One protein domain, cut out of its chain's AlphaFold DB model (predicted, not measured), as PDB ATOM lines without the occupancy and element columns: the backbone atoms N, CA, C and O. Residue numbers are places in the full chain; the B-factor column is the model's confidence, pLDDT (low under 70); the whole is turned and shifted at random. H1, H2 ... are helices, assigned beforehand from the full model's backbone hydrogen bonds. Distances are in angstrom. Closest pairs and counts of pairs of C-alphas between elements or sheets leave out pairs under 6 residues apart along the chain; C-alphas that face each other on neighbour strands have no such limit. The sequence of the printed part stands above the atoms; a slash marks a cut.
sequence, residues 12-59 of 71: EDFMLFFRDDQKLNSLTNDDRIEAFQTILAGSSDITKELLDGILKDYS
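Overview. This is residues 12 to 59 of the 71 residues of an uncharacterized protein of Leptospira kemamanensis (UniProt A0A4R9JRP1). Going along the printed part, you meet an open zigzag of helices: H1 with short H2 at a corner, then H3 running back, then H4 turning again, with no packed core. The 48 residues printed have four named helices, H1 to H4 in that order, and no named strand: all helix. The whole is loose, with a radius of gyration of the C-alphas of 12.2 A and spans of 29 by 25 by 19 A.

Along the chain. Find C-alpha 12 at (-8.194, -0.750, -7.796); H1 runs from there to residue 19. H2 is residues 21 to 24. H3, residues 29 to 39, covers 15.6 A. H4, residues 48 to 57, covers 14.2 A and ends at (-19.740, -12.676, -27.156).

Arrangement. Look at Phe 18 and Leu 24: their C-alphas, the closest of H1 and H2, are 6.3 A apart. These helices only just touch, with 3 pairs of C-alphas within 8 A, only at the corner. H2 and H3 are only just apart, closest 8.2 A; H3 and H4 are apart. In H1, H3 and H4 every O i to N i+4 pair is within hydrogen-bond range; H2 is too short for one.

Size, cuts and confidence. The C-alphas of Asp 13 and Ser 59, the two farthest apart, are 30.5 A apart. The printed part has no cut, no link is long, and no printed residue is under 70 in pLDDT.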
ATOM      1  N   GLU A  12      -9.261   0.005  -7.143       94.50
ATOM      2  CA  GLU A  12      -8.194  -0.750  -7.796       94.50
ATOM      3  C   GLU A  12      -8.188  -2.210  -7.347       94.50
ATOM      4  O   GLU A  12      -8.139  -3.089  -8.203       94.50
ATOM      5  N   ASP A  13      -8.343  -2.474  -6.046       92.38
ATOM      6  CA  ASP A  13      -8.437  -3.841  -5.522       92.38
ATOM      7  C   ASP A  13      -9.622  -4.596  -6.156       92.38
ATOM      8  O   ASP A  13      -9.467  -5.741  -6.590       92.38
ATOM      9  N   PHE A  14     -10.780  -3.939  -6.300       90.19
ATOM     10  CA  PHE A  14     -11.938  -4.506  -7.001       90.19
ATOM     11  C   PHE A  14     -11.634  -4.803  -8.473       90.19
ATOM     12  O   PHE A  14     -11.815  -5.926  -8.940       90.19
ATOM     13  N   MET A  15     -11.133  -3.815  -9.219       93.31
ATOM     14  CA  MET A  15     -10.871  -3.987 -10.651       93.31
ATOM     15  C   MET A  15      -9.764  -5.011 -10.925       93.31
ATOM     16  O   MET A  15      -9.813  -5.678 -11.955       93.31
ATOM     17  N   LEU A  16      -8.780  -5.154 -10.033       94.06
ATOM     18  CA  LEU A  16      -7.754  -6.193 -10.126       94.06
ATOM     19  C   LEU A  16      -8.353  -7.587  -9.955       94.06
ATOM     20  O   LEU A  16      -8.003  -8.481 -10.719       94.06
ATOM     21  N   PHE A  17      -9.287  -7.761  -9.016       91.12
ATOM     22  CA  PHE A  17      -9.988  -9.032  -8.845       91.12
ATOM     23  C   PHE A  17     -10.772  -9.424 -10.107       91.12
ATOM     24  O   PHE A  17     -10.632 -10.541 -10.593       91.12
ATOM     25  N   PHE A  18     -11.555  -8.498 -10.670       88.75
ATOM     26  CA  PHE A  18     -12.405  -8.776 -11.838       88.75
ATOM     27  C   PHE A  18     -11.637  -8.981 -13.149       88.75
ATOM     28  O   PHE A  18     -12.176  -9.570 -14.080       88.75
ATOM     29  N   ARG A  19     -10.397  -8.490 -13.242       91.62
ATOM     30  CA  ARG A  19      -9.528  -8.664 -14.420       91.62
ATOM     31  C   ARG A  19      -8.650  -9.913 -14.351       91.62
ATOM     32  O   ARG A  19      -7.949 -10.202 -15.315       91.62
ATOM     33  N   ASP A  20      -8.640 -10.609 -13.219       94.31
ATOM     34  CA  ASP A  20      -7.892 -11.848 -13.048       94.31
ATOM     35  C   ASP A  20      -8.788 -13.043 -13.398       94.31
ATOM     36  O   ASP A  20      -9.650 -13.455 -12.617       94.31
ATOM     37  N   ASP A  21      -8.553 -13.635 -14.571       91.69
ATOM     38  CA  ASP A  21      -9.302 -14.798 -15.051       91.69
ATOM     39  C   ASP A  21      -9.252 -15.979 -14.074       91.69
ATOM     40  O   ASP A  21     -10.218 -16.731 -13.973       91.69
ATOM     41  N   GLN A  22      -8.159 -16.169 -13.322       94.69
ATOM     42  CA  GLN A  22      -8.067 -17.259 -12.344       94.69
ATOM     43  C   GLN A  22      -9.017 -17.024 -11.170       94.69
ATOM     44  O   GLN A  22      -9.653 -17.962 -10.687       94.69
ATOM     45  N   LYS A  23      -9.141 -15.770 -10.723       92.44
ATOM     46  CA  LYS A  23     -10.090 -15.389  -9.670       92.44
ATOM     47  C   LYS A  23     -11.518 -15.488 -10.165       92.44
ATOM     48  O   LYS A  23     -12.337 -16.114  -9.495       92.44
ATOM     49  N   LEU A  24     -11.797 -14.974 -11.357       90.38
ATOM     50  CA  LEU A  24     -13.122 -15.073 -11.953       90.38
ATOM     51  C   LEU A  24     -13.537 -16.542 -12.135       90.38
ATOM     52  O   LEU A  24     -14.661 -16.916 -11.809       90.38
ATOM     53  N   ASN A  25     -12.604 -17.405 -12.548       90.94
ATOM     54  CA  ASN A  25     -12.811 -18.850 -12.692       90.94
ATOM     55  C   ASN A  25     -13.002 -19.620 -11.388       90.94
ATOM     56  O   ASN A  25     -13.481 -20.750 -11.436       90.94
ATOM     57  N   SER A  26     -12.701 -19.017 -10.237       94.50
ATOM     58  CA  SER A  26     -13.024 -19.608  -8.936       94.50
ATOM     59  C   SER A  26     -14.485 -19.414  -8.513       94.50
ATOM     60  O   SER A  26     -14.937 -20.100  -7.599       94.50
ATOM     61  N   LEU A  27     -15.223 -18.516  -9.176       94.56
ATOM     62  CA  LEU A  27     -16.635 -18.253  -8.902       94.56
ATOM     63  C   LEU A  27     -17.538 -19.284  -9.579       94.56
ATOM     64  O   LEU A  27     -17.329 -19.631 -10.749       94.56
ATOM     65  N   THR A  28     -18.583 -19.709  -8.866       96.25
ATOM     66  CA  THR A  28     -19.652 -20.523  -9.450       96.25
ATOM     67  C   THR A  28     -20.487 -19.702 -10.436       96.25
ATOM     68  O   THR A  28     -20.398 -18.473 -10.492       96.25
ATOM     69  N   ASN A  29     -21.313 -20.372 -11.240       93.62
ATOM     70  CA  ASN A  29     -22.226 -19.670 -12.144       93.62
ATOM     71  C   ASN A  29     -23.216 -18.783 -11.374       93.62
ATOM     72  O   ASN A  29     -23.485 -17.670 -11.819       93.62
ATOM     73  N   ASP A  30     -23.697 -19.240 -10.216       96.81
ATOM     74  CA  ASP A  30     -24.635 -18.484  -9.381       96.81
ATOM     75  C   ASP A  30     -23.971 -17.216  -8.824       96.81
ATOM     76  O   ASP A  30     -24.526 -16.127  -8.968       96.81
ATOM     77  N   ASP A  31     -22.733 -17.323  -8.319       94.56
ATOM     78  CA  ASP A  31     -21.961 -16.165  -7.832       94.56
ATOM     79  C   ASP A  31     -21.758 -15.113  -8.935       94.56
ATOM     80  O   ASP A  31     -21.835 -13.905  -8.700       94.56
ATOM     81  N   ARG A  32     -21.489 -15.563 -10.168       92.06
ATOM     82  CA  ARG A  32     -21.294 -14.672 -11.323       92.06
ATOM     83  C   ARG A  32     -22.583 -13.948 -11.698       92.06
ATOM     84  O   ARG A  32     -22.531 -12.762 -12.027       92.06
ATOM     85  N   ILE A  33     -23.718 -14.647 -11.656       92.31
ATOM     86  CA  ILE A  33     -25.035 -14.060 -11.923       92.31
ATOM     87  C   ILE A  33     -25.359 -13.008 -10.857       92.31
ATOM     88  O   ILE A  33     -25.728 -11.890 -11.214       92.31
ATOM     89  N   GLU A  34     -25.155 -13.325  -9.576       93.75
ATOM     90  CA  GLU A  34     -25.384 -12.395  -8.464       93.75
ATOM     91  C   GLU A  34     -24.511 -11.137  -8.583       93.75
ATOM     92  O   GLU A  34     -25.014 -10.013  -8.497       93.75
ATOM     93  N   ALA A  35     -23.212 -11.307  -8.850       91.12
ATOM     94  CA  ALA A  35     -22.294 -10.188  -9.038       91.12
ATOM     95  C   ALA A  35     -22.730  -9.280 -10.199       91.12
ATOM     96  O   ALA A  35     -22.801  -8.062 -10.036       91.12
ATOM     97  N   PHE A  36     -23.069  -9.856 -11.358       87.75
ATOM     98  CA  PHE A  36     -23.531  -9.089 -12.515       87.75
ATOM     99  C   PHE A  36     -24.822  -8.312 -12.214       87.75
ATOM    100  O   PHE A  36     -24.910  -7.126 -12.523       87.75
ATOM    101  N   GLN A  37     -25.794  -8.948 -11.553       87.06
ATOM    102  CA  GLN A  37     -27.063  -8.317 -11.172       87.06
ATOM    103  C   GLN A  37     -26.900  -7.200 -10.130       87.06
ATOM    104  O   GLN A  37     -27.743  -6.307 -10.066       87.06
ATOM    105  N   THR A  38     -25.827  -7.232  -9.334       89.38
ATOM    106  CA  THR A  38     -25.581  -6.264  -8.251       89.38
ATOM    107  C   THR A  38     -24.735  -5.065  -8.694       89.38
ATOM    108  O   THR A  38     -24.895  -3.973  -8.154       89.38
ATOM    109  N   ILE A  39     -23.817  -5.242  -9.653       89.56
ATOM    110  CA  ILE A  39     -22.854  -4.196 -10.054       89.56
ATOM    111  C   ILE A  39     -23.482  -3.126 -10.955       89.56
ATOM    112  O   ILE A  39     -23.052  -1.973 -10.916       89.56
ATOM    113  N   LEU A  40     -24.466  -3.488 -11.781       88.06
ATOM    114  CA  LEU A  40     -25.094  -2.552 -12.712       88.06
ATOM    115  C   LEU A  40     -25.967  -1.538 -11.960       88.06
ATOM    116  O   LEU A  40     -26.794  -1.911 -11.130       88.06
ATOM    117  N   ALA A  41     -25.864  -0.255 -12.313       85.88
ATOM    118  CA  ALA A  41     -26.671   0.831 -11.750       85.88
ATOM    119  C   ALA A  41     -28.147   0.806 -12.208       85.88
ATOM    120  O   ALA A  41     -28.922   1.714 -11.901       85.88
ATOM    121  N   GLY A  42     -28.558  -0.242 -12.930       82.69
ATOM    122  CA  GLY A  42     -29.916  -0.446 -13.416       82.69
ATOM    123  C   GLY A  42     -30.117   0.104 -14.827       82.69
ATOM    124  O   GLY A  42     -29.336  -0.179 -15.733       82.69
ATOM    125  N   SER A  43     -31.193   0.868 -15.033       80.50
ATOM    126  CA  SER A  43     -31.671   1.253 -16.370       80.50
ATOM    127  C   SER A  43     -30.695   2.101 -17.190       80.50
ATOM    128  O   SER A  43     -30.826   2.144 -18.405       80.50
ATOM    129  N   SER A  44     -29.746   2.795 -16.554       84.75
ATOM    130  CA  SER A  44     -28.728   3.580 -17.265       84.75
ATOM    131  C   SER A  44     -27.669   2.715 -17.941       84.75
ATOM    132  O   SER A  44     -27.103   3.128 -18.948       84.75
ATOM    133  N   ASP A  45     -27.395   1.540 -17.374       85.38
ATOM    134  CA  ASP A  45     -26.304   0.674 -17.819       85.38
ATOM    135  C   ASP A  45     -26.816  -0.393 -18.791       85.38
ATOM    136  O   ASP A  45     -26.074  -0.871 -19.645       85.38
ATOM    137  N   ILE A  46     -28.097  -0.757 -18.685       89.81
ATOM    138  CA  ILE A  46     -28.740  -1.765 -19.530       89.81
ATOM    139  C   ILE A  46     -29.221  -1.105 -20.830       89.81
ATOM    140  O   ILE A  46     -30.370  -0.678 -20.936       89.81
ATOM    141  N   THR A  47     -28.335  -1.034 -21.825       92.00
ATOM    142  CA  THR A  47     -28.669  -0.573 -23.183       92.00
ATOM    143  C   THR A  47     -28.832  -1.745 -24.146       92.00
ATOM    144  O   THR A  47     -28.311  -2.842 -23.910       92.00
ATOM    145  N   LYS A  48     -29.526  -1.515 -25.267       93.50
ATOM    146  CA  LYS A  48     -29.643  -2.518 -26.331       93.50
ATOM    147  C   LYS A  48     -28.266  -2.951 -26.838       93.50
ATOM    148  O   LYS A  48     -28.031  -4.146 -26.974       93.50
ATOM    149  N   GLU A  49     -27.340  -2.014 -27.045       94.75
ATOM    150  CA  GLU A  49     -25.986  -2.324 -27.516       94.75
ATOM    151  C   GLU A  49     -25.209  -3.209 -26.542       94.75
ATOM    152  O   GLU A  49     -24.515  -4.127 -26.982       94.75
ATOM    153  N   LEU A  50     -25.321  -2.957 -25.230       93.44
ATOM    154  CA  LEU A  50     -24.666  -3.790 -24.223       93.44
ATOM    155  C   LEU A  50     -25.202  -5.225 -24.280       93.44
ATOM    156  O   LEU A  50     -24.420  -6.174 -24.321       93.44
ATOM    157  N   LEU A  51     -26.527  -5.383 -24.289       93.69
ATOM    158  CA  LEU A  51     -27.161  -6.700 -24.286       93.69
ATOM    159  C   LEU A  51     -26.890  -7.470 -25.586       93.69
ATOM    160  O   LEU A  51     -26.505  -8.638 -25.521       93.69
ATOM    161  N   ASP A  52     -27.013  -6.823 -26.747       95.88
ATOM    162  CA  ASP A  52     -26.673  -7.424 -28.045       95.88
ATOM    163  C   ASP A  52     -25.196  -7.857 -28.089       95.88
ATOM    164  O   ASP A  52     -24.872  -8.943 -28.581       95.88
ATOM    165  N   GLY A  53     -24.291  -7.036 -27.541       95.81
ATOM    166  CA  GLY A  53     -22.868  -7.357 -27.422       95.81
ATOM    167  C   GLY A  53     -22.616  -8.600 -26.570       95.81
ATOM    168  O   GLY A  53     -21.923  -9.514 -27.014       95.81
ATOM    169  N   ILE A  54     -23.251  -8.680 -25.396       93.81
ATOM    170  CA  ILE A  54     -23.178  -9.853 -24.516       93.81
ATOM    171  C   ILE A  54     -23.649 -11.105 -25.264       93.81
ATOM    172  O   ILE A  54     -22.916 -12.088 -25.330       93.81
ATOM    173  N   LEU A  55     -24.838 -11.085 -25.876       95.88
ATOM    174  CA  LEU A  55     -25.356 -12.255 -26.596       95.88
ATOM    175  C   LEU A  55     -24.394 -12.723 -27.695       95.88
ATOM    176  O   LEU A  55     -24.157 -13.925 -27.838       95.88
ATOM    177  N   LYS A  56     -23.784 -11.784 -28.423       95.75
ATOM    178  CA  LYS A  56     -22.781 -12.082 -29.448       95.75
ATOM    179  C   LYS A  56     -21.519 -12.720 -28.867       95.75
ATOM    180  O   LYS A  56     -21.068 -13.731 -29.404       95.75
ATOM    181  N   ASP A  57     -20.967 -12.170 -27.789       94.50
ATOM    182  CA  ASP A  57     -19.740 -12.676 -27.156       94.50
ATOM    183  C   ASP A  57     -19.926 -14.101 -26.615       94.50
ATOM    184  O   ASP A  57     -19.031 -14.940 -26.732       94.50
ATOM    185  N   TYR A  58     -21.124 -14.417 -26.118       92.69
ATOM    186  CA  TYR A  58     -21.496 -15.766 -25.677       92.69
ATOM    187  C   TYR A  58     -22.046 -16.662 -26.798       92.69
ATOM    188  O   TYR A  58     -22.453 -17.793 -26.531       92.69
ATOM    189  N   SER A  59     -22.048 -16.199 -28.054       96.00
ATOM    190  CA  SER A  59     -22.577 -16.942 -29.211       96.00
ATOM    191  C   SER A  59     -24.030 -17.418 -29.030       96.00
ATOM    192  O   SER A  59     -24.416 -18.484 -29.515       96.00
TER     193      SER A  59